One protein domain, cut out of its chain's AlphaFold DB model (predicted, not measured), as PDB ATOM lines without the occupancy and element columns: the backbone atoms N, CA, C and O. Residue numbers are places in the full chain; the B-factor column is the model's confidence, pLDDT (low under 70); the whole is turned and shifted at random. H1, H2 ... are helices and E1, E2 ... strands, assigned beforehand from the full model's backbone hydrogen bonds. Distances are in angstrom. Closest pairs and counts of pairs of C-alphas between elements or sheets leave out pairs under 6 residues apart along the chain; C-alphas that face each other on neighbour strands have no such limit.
ATOM      1  N   PRO A  12     224.225 147.608 194.660       96.56
ATOM      2  CA  PRO A  12     225.208 147.952 193.628       96.56
ATOM      3  C   PRO A  12     226.377 146.977 193.654       96.56
ATOM      4  O   PRO A  12     227.046 146.846 194.676       96.56
ATOM      5  N   TYR A  13     226.660 146.303 192.540       96.06
ATOM      6  CA  TYR A  13     227.784 145.379 192.467       96.06
ATOM      7  C   TYR A  13     228.394 145.301 191.066       96.06
ATOM      8  O   TYR A  13     227.863 145.818 190.087       96.06
ATOM      9  N   LYS A  14     229.563 144.659 191.000       94.81
ATOM     10  CA  LYS A  14     230.540 144.680 189.899       94.81
ATOM     11  C   LYS A  14     229.953 144.674 188.483       94.81
ATOM     12  O   LYS A  14     230.442 145.416 187.640       94.81
ATOM     13  N   PHE A  15     228.943 143.851 188.225       93.69
ATOM     14  CA  PHE A  15     228.387 143.638 186.884       93.69
ATOM     15  C   PHE A  15     226.874 143.877 186.828       93.69
ATOM     16  O   PHE A  15     226.192 143.347 185.965       93.69
ATOM     17  N   GLY A  16     226.340 144.660 187.768       93.25
ATOM     18  CA  GLY A  16     224.907 144.916 187.892       93.25
ATOM     19  C   GLY A  16     224.420 144.799 189.337       93.25
ATOM     20  O   GLY A  16     225.216 144.526 190.245       93.25
ATOM     21  N   PRO A  17     223.117 145.015 189.569       95.00
ATOM     22  CA  PRO A  17     222.500 144.746 190.861       95.00
ATOM     23  C   PRO A  17     222.705 143.281 191.257       95.00
ATOM     24  O   PRO A  17     222.530 142.379 190.439       95.00
ATOM     25  N   PHE A  18     223.061 143.031 192.513       95.06
ATOM     26  CA  PHE A  18     223.346 141.684 193.009       95.06
ATOM     27  C   PHE A  18     222.583 141.399 194.302       95.06
ATOM     28  O   PHE A  18     222.472 142.285 195.144       95.06
ATOM     29  N   SER A  19     222.097 140.167 194.475       95.06
ATOM     30  CA  SER A  19     221.458 139.706 195.715       95.06
ATOM     31  C   SER A  19     222.276 138.582 196.348       95.06
ATOM     32  O   SER A  19     222.355 137.476 195.814       95.06
ATOM     33  N   PHE A  20     222.878 138.825 197.510       93.12
ATOM     34  CA  PHE A  20     223.575 137.776 198.254       93.12
ATOM     35  C   PHE A  20     222.610 136.721 198.787       93.12
ATOM     36  O   PHE A  20     222.987 135.554 198.891       93.12
ATOM     37  N   GLU A  21     221.383 137.116 199.131       91.00
ATOM     38  CA  GLU A  21     220.368 136.195 199.640       91.00
ATOM     39  C   GLU A  21     219.904 135.225 198.544       91.00
ATOM     40  O   GLU A  21     219.935 134.011 198.757       91.00
ATOM     41  N   MET A  22     219.623 135.732 197.337       92.56
ATOM     42  CA  MET A  22     219.244 134.913 196.181       92.56
ATOM     43  C   MET A  22     220.335 133.908 195.806       92.56
ATOM     44  O   MET A  22     220.060 132.719 195.656       92.56
ATOM     45  N   TYR A  23     221.591 134.352 195.694       91.69
ATOM     46  CA  TYR A  23     222.692 133.460 195.311       91.69
ATOM     47  C   TYR A  23     223.016 132.420 196.392       91.69
ATOM     48  O   TYR A  23     223.424 131.302 196.072       91.69
ATOM     49  N   HIS A  24     222.818 132.750 197.670       90.75
ATOM     50  CA  HIS A  24     222.956 131.782 198.760       90.75
ATOM     51  C   HIS A  24     221.897 130.681 198.680       90.75
ATOM     52  O   HIS A  24     222.216 129.502 198.851       90.75
ATOM     53  N   ASP A  25     220.648 131.042 198.401       90.69
ATOM     54  CA  ASP A  25     219.574 130.064 198.256       90.69
ATOM     55  C   ASP A  25     219.714 129.242 196.969       90.69
ATOM     56  O   ASP A  25     219.589 128.016 197.025       90.69
ATOM     57  N   LEU A  26     220.116 129.864 195.857       91.88
ATOM     58  CA  LEU A  26     220.451 129.161 194.617       91.88
ATOM     59  C   LEU A  26     221.557 128.116 194.841       91.88
ATOM     60  O   LEU A  26     221.427 126.970 194.409       91.88
ATOM     61  N   ALA A  27     222.613 128.464 195.585       91.50
ATOM     62  CA  ALA A  27     223.687 127.530 195.921       91.50
ATOM     63  C   ALA A  27     223.192 126.336 196.760       91.50
ATOM     64  O   ALA A  27     223.640 125.205 196.552       91.50
ATOM     65  N   LYS A  28     222.243 126.547 197.682       91.69
ATOM     66  CA  LYS A  28     221.615 125.444 198.429       91.69
ATOM     67  C   LYS A  28     220.755 124.564 197.531       91.69
ATOM     68  O   LYS A  28     220.796 123.348 197.695       91.69
ATOM     69  N   PHE A  29     219.973 125.150 196.625       91.75
ATOM     70  CA  PHE A  29     219.151 124.384 195.686       91.75
ATOM     71  C   PHE A  29     220.015 123.540 194.755       91.75
ATOM     72  O   PHE A  29     219.734 122.359 194.577       91.75
ATOM     73  N   LYS A  30     221.134 124.093 194.278       91.50
ATOM     74  CA  LYS A  30     222.152 123.346 193.533       91.50
ATOM     75  C   LYS A  30     222.744 122.200 194.356       91.50
ATOM     76  O   LYS A  30     222.834 121.081 193.870       91.50
ATOM     77  N   GLY A  31     223.089 122.449 195.622       91.94
ATOM     78  CA  GLY A  31     223.603 121.416 196.531       91.94
ATOM     79  C   GLY A  31     222.597 120.306 196.869       91.94
ATOM     80  O   GLY A  31     223.007 119.227 197.284       91.94
ATOM     81  N   LYS A  32     221.296 120.562 196.688       92.50
ATOM     82  CA  LYS A  32     220.210 119.575 196.802       92.50
ATOM     83  C   LYS A  32     219.805 118.957 195.462       92.50
ATOM     84  O   LYS A  32     218.836 118.213 195.426       92.50
ATOM     85  N   GLU A  33     220.502 119.303 194.382       92.38
ATOM     86  CA  GLU A  33     220.204 118.876 193.010       92.38
ATOM     87  C   GLU A  33     218.824 119.311 192.481       92.38
ATOM     88  O   GLU A  33     218.400 118.852 191.425       92.38
ATOM     89  N   TYR A  34     218.158 120.260 193.152       92.25
ATOM     90  CA  TYR A  34     216.879 120.823 192.700       92.25
ATOM     91  C   TYR A  34     217.025 121.704 191.465       92.25
ATOM     92  O   TYR A  34     216.081 121.926 190.713       92.25
ATOM     93  N   VAL A  35     218.227 122.236 191.271       92.94
ATOM     94  CA  VAL A  35     218.551 123.154 190.193       92.94
ATOM     95  C   VAL A  35     219.887 122.757 189.575       92.94
ATOM     96  O   VAL A  35     220.851 122.463 190.285       92.94
ATOM     97  N   ARG A  36     219.959 122.794 188.244       91.31
ATOM     98  CA  ARG A  36     221.198 122.713 187.462       91.31
ATOM     99  C   ARG A  36     221.443 124.043 186.779       91.31
ATOM    100  O   ARG A  36     220.530 124.652 186.248       91.31
ATOM    101  N   GLU A  37     222.686 124.476 186.770       89.75
ATOM    102  CA  GLU A  37     223.093 125.766 186.224       89.75
ATOM    103  C   GLU A  37     224.231 125.530 185.233       89.75
ATOM    104  O   GLU A  37     225.170 124.787 185.542       89.75
ATOM    105  N   ASN A  38     224.135 126.149 184.061       86.44
ATOM    106  CA  ASN A  38     225.259 126.345 183.150       86.44
ATOM    107  C   ASN A  38     225.622 127.848 183.112       86.44
ATOM    108  O   ASN A  38     225.141 128.620 183.935       86.44
ATOM    109  N   ASN A  39     226.492 128.268 182.193       77.19
ATOM    110  CA  ASN A  39     226.964 129.658 182.145       77.19
ATOM    111  C   ASN A  39     225.875 130.691 181.794       77.19
ATOM    112  O   ASN A  39     226.095 131.876 182.012       77.19
ATOM    113  N   GLU A  40     224.744 130.258 181.241       79.00
ATOM    114  CA  GLU A  40     223.702 131.130 180.682       79.00
ATOM    115  C   GLU A  40     222.334 130.889 181.326       79.00
ATOM    116  O   GLU A  40     221.524 131.808 181.430       79.00
ATOM    117  N   THR A  41     222.055 129.660 181.767       83.19
ATOM    118  CA  THR A  41     220.722 129.254 182.210       83.19
ATOM    119  C   THR A  41     220.729 128.448 183.499       83.19
ATOM    120  O   THR A  41     221.585 127.597 183.763       83.19
ATOM    121  N   ILE A  42     219.685 128.696 184.285       88.75
ATOM    122  CA  ILE A  42     219.330 127.954 185.486       88.75
ATOM    123  C   ILE A  42     218.102 127.103 185.149       88.75
ATOM    124  O   ILE A  42     217.058 127.624 184.767       88.75
ATOM    125  N   HIS A  43     218.227 125.790 185.293       88.25
ATOM    126  CA  HIS A  43     217.175 124.812 185.050       88.25
ATOM    127  C   HIS A  43     216.698 124.228 186.371       88.25
ATOM    128  O   HIS A  43     217.488 123.651 187.121       88.25
ATOM    129  N   TYR A  44     215.401 124.330 186.632       87.94
ATOM    130  CA  TYR A  44     214.757 123.530 187.666       87.94
ATOM    131  C   TYR A  44     214.762 122.053 187.248       87.94
ATOM    132  O   TYR A  44     214.516 121.739 186.083       87.94
ATOM    133  N   VAL A  45     215.103 121.164 188.177       89.12
ATOM    134  CA  VAL A  45     215.250 119.721 187.931       89.12
ATOM    135  C   VAL A  45     214.228 118.924 188.726       89.12
ATOM    136  O   VAL A  45     213.564 118.068 188.152       89.12
ATOM    137  N   ASP A  46     214.140 119.178 190.030       79.31
ATOM    138  CA  ASP A  46     213.291 118.450 190.977       79.31
ATOM    139  C   ASP A  46     213.138 119.282 192.267       79.31
ATOM    140  O   ASP A  46     213.892 120.230 192.493       79.31
ATOM    141  N   GLY A  47     212.191 118.950 193.139       76.31
ATOM    142  CA  GLY A  47     211.976 119.634 194.413       76.31
ATOM    143  C   GLY A  47     210.503 119.720 194.811       76.31
ATOM    144  O   GLY A  47     209.639 119.152 194.151       76.31
ATOM    145  N   PRO A  48     210.179 120.416 195.914       71.44
ATOM    146  CA  PRO A  48     208.788 120.684 196.252       71.44
ATOM    147  C   PRO A  48     208.150 121.536 195.145       71.44
ATOM    148  O   PRO A  48     208.481 122.712 194.998       71.44
ATOM    149  N   GLU A  49     207.257 120.931 194.363       65.88
ATOM    150  CA  GLU A  49     206.396 121.633 193.414       65.88
ATOM    151  C   GLU A  49     205.289 122.348 194.193       65.88
ATOM    152  O   GLU A  49     204.234 121.786 194.488       65.88
ATOM    153  N   GLU A  50     205.519 123.609 194.543       68.12
ATOM    154  CA  GLU A  50     204.398 124.527 194.712       68.12
ATOM    155  C   GLU A  50     204.075 125.089 193.328       68.12
ATOM    156  O   GLU A  50     204.879 125.819 192.744       68.12
ATOM    157  N   GLN A  51     202.916 124.720 192.776       67.00
ATOM    158  CA  GLN A  51     202.414 125.373 191.571       67.00
ATOM    159  C   GLN A  51     202.224 126.856 191.881       67.00
ATOM    160  O   GLN A  51     201.475 127.221 192.792       67.00
ATOM    161  N   LEU A  52     202.907 127.707 191.113       70.19
ATOM    162  CA  LEU A  52     202.557 129.114 191.060       70.19
ATOM    163  C   LEU A  52     201.095 129.194 190.622       70.19
ATOM    164  O   LEU A  52     200.674 128.501 189.697       70.19
ATOM    165  N   ASP A  53     200.297 130.011 191.304       81.62
ATOM    166  CA  ASP A  53     198.947 130.235 190.816       81.62
ATOM    167  C   ASP A  53     199.002 130.914 189.433       81.62
ATOM    168  O   ASP A  53     199.956 131.620 189.089       81.62
ATOM    169  N   HIS A  54     197.960 130.704 188.628       81.50
ATOM    170  CA  HIS A  54     197.892 131.237 187.266       81.50
ATOM    171  C   HIS A  54     198.086 132.765 187.216       81.50
ATOM    172  O   HIS A  54     198.570 133.303 186.221       81.50
ATOM    173  N   VAL A  55     197.719 133.489 188.281       84.06
ATOM    174  CA  VAL A  55     197.893 134.944 188.347       84.06
ATOM    175  C   VAL A  55     199.375 135.291 188.480       84.06
ATOM    176  O   VAL A  55     199.857 136.180 187.781       84.06
ATOM    177  N   ALA A  56     200.115 134.591 189.338       81.50
ATOM    178  CA  ALA A  56     201.552 134.763 189.494       81.50
ATOM    179  C   ALA A  56     202.306 134.420 188.200       81.50
ATOM    180  O   ALA A  56     203.157 135.202 187.776       81.50
ATOM    181  N   GLU A  57     201.959 133.315 187.537       81.50
ATOM    182  CA  GLU A  57     202.560 132.933 186.250       81.50
ATOM    183  C   GLU A  57     202.315 133.985 185.163       81.50
ATOM    184  O   GLU A  57     203.230 134.366 184.429       81.50
ATOM    185  N   GLU A  58     201.087 134.497 185.071       84.69
ATOM    186  CA  GLU A  58     200.724 135.533 184.108       84.69
ATOM    187  C   GLU A  58     201.437 136.858 184.387       84.69
ATOM    188  O   GLU A  58     201.953 137.480 183.459       84.69
ATOM    189  N   LEU A  59     201.555 137.256 185.656       83.44
ATOM    190  CA  LEU A  59     202.323 138.438 186.042       83.44
ATOM    191  C   LEU A  59     203.805 138.292 185.697       83.44
ATOM    192  O   LEU A  59     204.397 139.243 185.191       83.44
ATOM    193  N   VAL A  60     204.413 137.129 185.945       83.06
ATOM    194  CA  VAL A  60     205.809 136.877 185.557       83.06
ATOM    195  C   VAL A  60     205.948 136.968 184.039       83.06
ATOM    196  O   VAL A  60     206.778 137.732 183.557       83.06
ATOM    197  N   ARG A  61     205.087 136.287 183.278       84.19
ATOM    198  CA  ARG A  61     205.112 136.314 181.809       84.19
ATOM    199  C   ARG A  61     204.978 137.731 181.246       84.19
ATOM    200  O   ARG A  61     205.757 138.106 180.381       84.19
ATOM    201  N   ILE A  62     204.026 138.529 181.737       84.81
ATOM    202  CA  ILE A  62     203.824 139.920 181.288       84.81
ATOM    203  C   ILE A  62     205.043 140.793 181.624       84.81
ATOM    204  O   ILE A  62     205.449 141.638 180.825       84.81
ATOM    205  N   ASN A  63     205.644 140.592 182.799       80.31
ATOM    206  CA  ASN A  63     206.836 141.338 183.199       80.31
ATOM    207  C   ASN A  63     208.107 140.886 182.469       80.31
ATOM    208  O   ASN A  63     209.081 141.627 182.476       80.31
ATOM    209  N   LEU A  64     208.121 139.708 181.843       84.31
ATOM    210  CA  LEU A  64     209.269 139.234 181.070       84.31
ATOM    211  C   LEU A  64     209.110 139.458 179.562       84.31
ATOM    212  O   LEU A  64     210.110 139.686 178.897       84.31
ATOM    213  N   SER A  65     207.884 139.503 179.028       83.62
ATOM    214  CA  SER A  65     207.641 139.557 177.575       83.62
ATOM    215  C   SER A  65     208.224 140.783 176.864       83.62
ATOM    216  O   SER A  65     208.495 140.750 175.669       83.62
ATOM    217  N   HIS A  66     208.433 141.891 177.577       81.06
ATOM    218  CA  HIS A  66     209.064 143.086 177.009       81.06
ATOM    219  C   HIS A  66     210.603 143.020 176.999       81.06
ATOM    220  O   HIS A  66     211.246 143.919 176.448       81.06
ATOM    221  N   LEU A  67     211.178 141.978 177.608       84.00
ATOM    222  CA  LEU A  67     212.614 141.722 177.712       84.00
ATOM    223  C   LEU A  67     213.095 140.637 176.735       84.00
ATOM    224  O   LEU A  67     214.301 140.439 176.632       84.00
ATOM    225  N   ASP A  68     212.193 139.975 176.000       78.25
ATOM    226  CA  ASP A  68     212.514 138.827 175.133       78.25
ATOM    227  C   ASP A  68     213.581 139.148 174.061       78.25
ATOM    228  O   ASP A  68     214.408 138.301 173.731       78.25
ATOM    229  N   ASP A  69     213.615 140.390 173.564       84.75
ATOM    230  CA  ASP A  69     214.586 140.860 172.558       84.75
ATOM    231  C   ASP A  69     215.829 141.542 173.167       84.75
ATOM    232  O   ASP A  69     216.588 142.224 172.466       84.75
ATOM    233  N   TRP A  70     216.004 141.491 174.489       89.25
ATOM    234  CA  TRP A  70     217.086 142.202 175.164       89.25
ATOM    235  C   TRP A  70     218.249 141.262 175.452       89.25
ATOM    236  O   TRP A  70     218.096 140.236 176.107       89.25
ATOM    237  N   ASP A  71     219.442 141.662 175.018       88.81
ATOM    238  CA  ASP A  71     220.675 141.041 175.485       88.81
ATOM    239  C   ASP A  71     221.058 141.544 176.891       88.81
ATOM    240  O   ASP A  71     220.538 142.545 177.401       88.81
ATOM    241  N   GLU A  72     222.001 140.847 177.532       86.81
ATOM    242  CA  GLU A  72     222.512 141.196 178.866       86.81
ATOM    243  C   GLU A  72     222.995 142.653 178.930       86.81
ATOM    244  O   GLU A  72     222.732 143.379 179.894       86.81
ATOM    245  N   ARG A  73     223.666 143.118 177.871       90.88
ATOM    246  CA  ARG A  73     224.200 144.477 177.803       90.88
ATOM    247  C   ARG A  73     223.081 145.513 177.853       90.88
ATOM    248  O   ARG A  73     223.204 146.492 178.590       90.88
ATOM    249  N   ARG A  74     222.010 145.323 177.084       92.62
ATOM    250  CA  ARG A  74     220.845 146.209 177.064       92.62
ATOM    251  C   ARG A  74     220.120 146.198 178.406       92.62
ATOM    252  O   ARG A  74     219.802 147.276 178.905       92.62
ATOM    253  N   LEU A  75     219.928 145.024 179.016       90.94
ATOM    254  CA  LEU A  75     219.337 144.892 180.355       90.94
ATOM    255  C   LEU A  75     220.101 145.728 181.387       90.94
ATOM    256  O   LEU A  75     219.509 146.569 182.065       90.94
ATOM    257  N   ILE A  76     221.425 145.564 181.458       93.06
ATOM    258  CA  ILE A  76     222.273 146.315 182.393       93.06
ATOM    259  C   ILE A  76     222.204 147.823 182.117       93.06
ATOM    260  O   ILE A  76     222.083 148.613 183.051       93.06
ATOM    261  N   GLN A  77     222.254 148.236 180.850       94.31
ATOM    262  CA  GLN A  77     222.226 149.652 180.468       94.31
ATOM    263  C   GLN A  77     220.914 150.348 180.842       94.31
ATOM    264  O   GLN A  77     220.939 151.480 181.337       94.31
ATOM    265  N   GLU A  78     219.776 149.682 180.649       93.69
ATOM    266  CA  GLU A  78     218.470 150.220 181.040       93.69
ATOM    267  C   GLU A  78     218.314 150.257 182.567       93.69
ATOM    268  O   GLU A  78     217.825 151.252 183.106       93.69
ATOM    269  N   ILE A  79     218.840 149.259 183.290       93.81
ATOM    270  CA  ILE A  79     218.908 149.296 184.759       93.81
ATOM    271  C   ILE A  79     219.759 150.477 185.235       93.81
ATOM    272  O   ILE A  79     219.302 151.258 186.061       93.81
ATOM    273  N   TYR A  80     220.970 150.662 184.704       96.12
ATOM    274  CA  TYR A  80     221.862 151.766 185.083       96.12
ATOM    275  C   TYR A  80     221.338 153.144 184.675       96.12
ATOM    276  O   TYR A  80     221.776 154.168 185.204       96.12
ATOM    277  N   LYS A  81     220.411 153.204 183.717       95.31
ATOM    278  CA  LYS A  81     219.698 154.430 183.350       95.31
ATOM    279  C   LYS A  81     218.586 154.749 184.345       95.31
ATOM    280  O   LYS A  81     218.450 155.907 184.723       95.31
ATOM    281  N   ALA A  82     217.815 153.745 184.755       94.62
ATOM    282  CA  ALA A  82     216.732 153.915 185.719       94.62
ATOM    283  C   ALA A  82     217.236 154.093 187.164       94.62
ATOM    284  O   ALA A  82     216.639 154.850 187.924       94.62
ATOM    285  N   TYR A  83     218.345 153.433 187.510       95.12
ATOM    286  CA  TYR A  83     218.910 153.347 188.858       95.12
ATOM    287  C   TYR A  83     220.439 153.555 188.824       95.12
ATOM    288  O   TYR A  83     221.214 152.589 188.908       95.12
ATOM    289  N   PRO A  84     220.913 154.805 188.651       95.88
ATOM    290  CA  PRO A  84     222.342 155.117 188.574       95.88
ATOM    291  C   PRO A  84     223.143 154.679 189.808       95.88
ATOM    292  O   PRO A  84     224.342 154.420 189.693       95.88
ATOM    293  N   GLU A  85     222.504 154.529 190.968       95.31
ATOM    294  CA  GLU A  85     223.130 154.063 192.203       95.31
ATOM    295  C   GLU A  85     223.720 152.658 192.068       95.31
ATOM    296  O   GLU A  85     224.745 152.366 192.685       95.31
ATOM    297  N   TYR A  86     223.172 151.808 191.189       96.75
ATOM    298  CA  TYR A  86     223.739 150.485 190.918       96.75
ATOM    299  C   TYR A  86     225.112 150.530 190.232       96.75
ATOM    300  O   TYR A  86     225.809 149.514 190.181       96.75
ATOM    301  N   THR A  87     225.544 151.707 189.772       96.81
ATOM    302  CA  THR A  87     226.854 151.913 189.142       96.81
ATOM    303  C   THR A  87     227.979 152.222 190.132       96.81
ATOM    304  O   THR A  87     229.146 152.168 189.743       96.81
ATOM    305  N   ILE A  88     227.672 152.482 191.413       96.38
ATOM    306  CA  ILE A  88     228.651 152.888 192.443       96.38
ATOM    307  C   ILE A  88     229.878 151.952 192.483       96.38
ATOM    308  O   ILE A  88     231.026 152.404 192.492       96.38
TER     309      ILE A  88
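AT A GLANCE: This is residues 12 to 88 of the 243 residues of the protein "DUF488 family protein" of Thermoplasmata archaeon (UniProt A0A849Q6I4). The printed part is a wide open ring with an empty middle: E1 and H1 make one side, the small hairpin of E2 and E3 packs on the later part of H1, H2 stands free across the gap, and H3 and H4 come back to E1, closing the ring near the two printed ends. The 77 printed residues include four named helices and three named strands, in the order E1 H1 E2 E3 H2 H3 H4; the class is mostly helix, and the one sheet, E2 - E3, is antiparallel. The whole is loose, with a radius of gyration of the C-alphas of 15.1 A and spans of 38 by 28 by 20 A.

IN THESE COORDINATES: E1, residues 16 to 18, begins at C-alpha 16 (224.907, 144.916, 187.892) and is 6.3 A long. H1, residues 20 to 31, is 16.5 A long. E2, residues 35 to 37, and E3, residues 42 to 44, are 6.6 A and 6.7 A long. H2, residues 54 to 65, is 16.1 A long and begins at C-alpha 54 (197.892, 131.237, 187.266). H3, residues 72 to 82, is 15.6 A long. H4, residues 84 to 87, is 5.6 A long and ends at C-alpha 87 (226.854, 151.913, 189.142).

HOW THE PARTS SIT: Residues 12 to 13 pair antiparallel with residues 16 to 17 of E1. E1 and H1 meet only through their link. The closest C-alphas of H1 and E2 are those of Phe 29 and Val 35, 5.7 A. E2 and E3 form an antiparallel hairpin at 158 degrees, with N 36 and O 43 at 2.8 A, within hydrogen-bond range. H2 touches no helix. H3 and H4 only just touch, only at the corner, with 3 pairs of C-alphas within 8 A, the closest Tyr 80 and Tyr 86, 6.3 A. The closest C-alphas of E1 and H4 are those of Pro 17 and Tyr 86, 5.9 A. In H1, H2 and H3 every O i to N i+4 pair is within hydrogen-bond range; H4 is too short for such a pair.

THE WHOLE: The C-alphas farthest apart, of Glu 49 and Ile 88, are 38.4 A apart, while those of Pro 12 and Ile 88, the first and last printed, are 6.1 A apart. The printed part has no cut and no long link. Mean pLDDT of the printed part is 87.9, with residues 49 to 51 under 70.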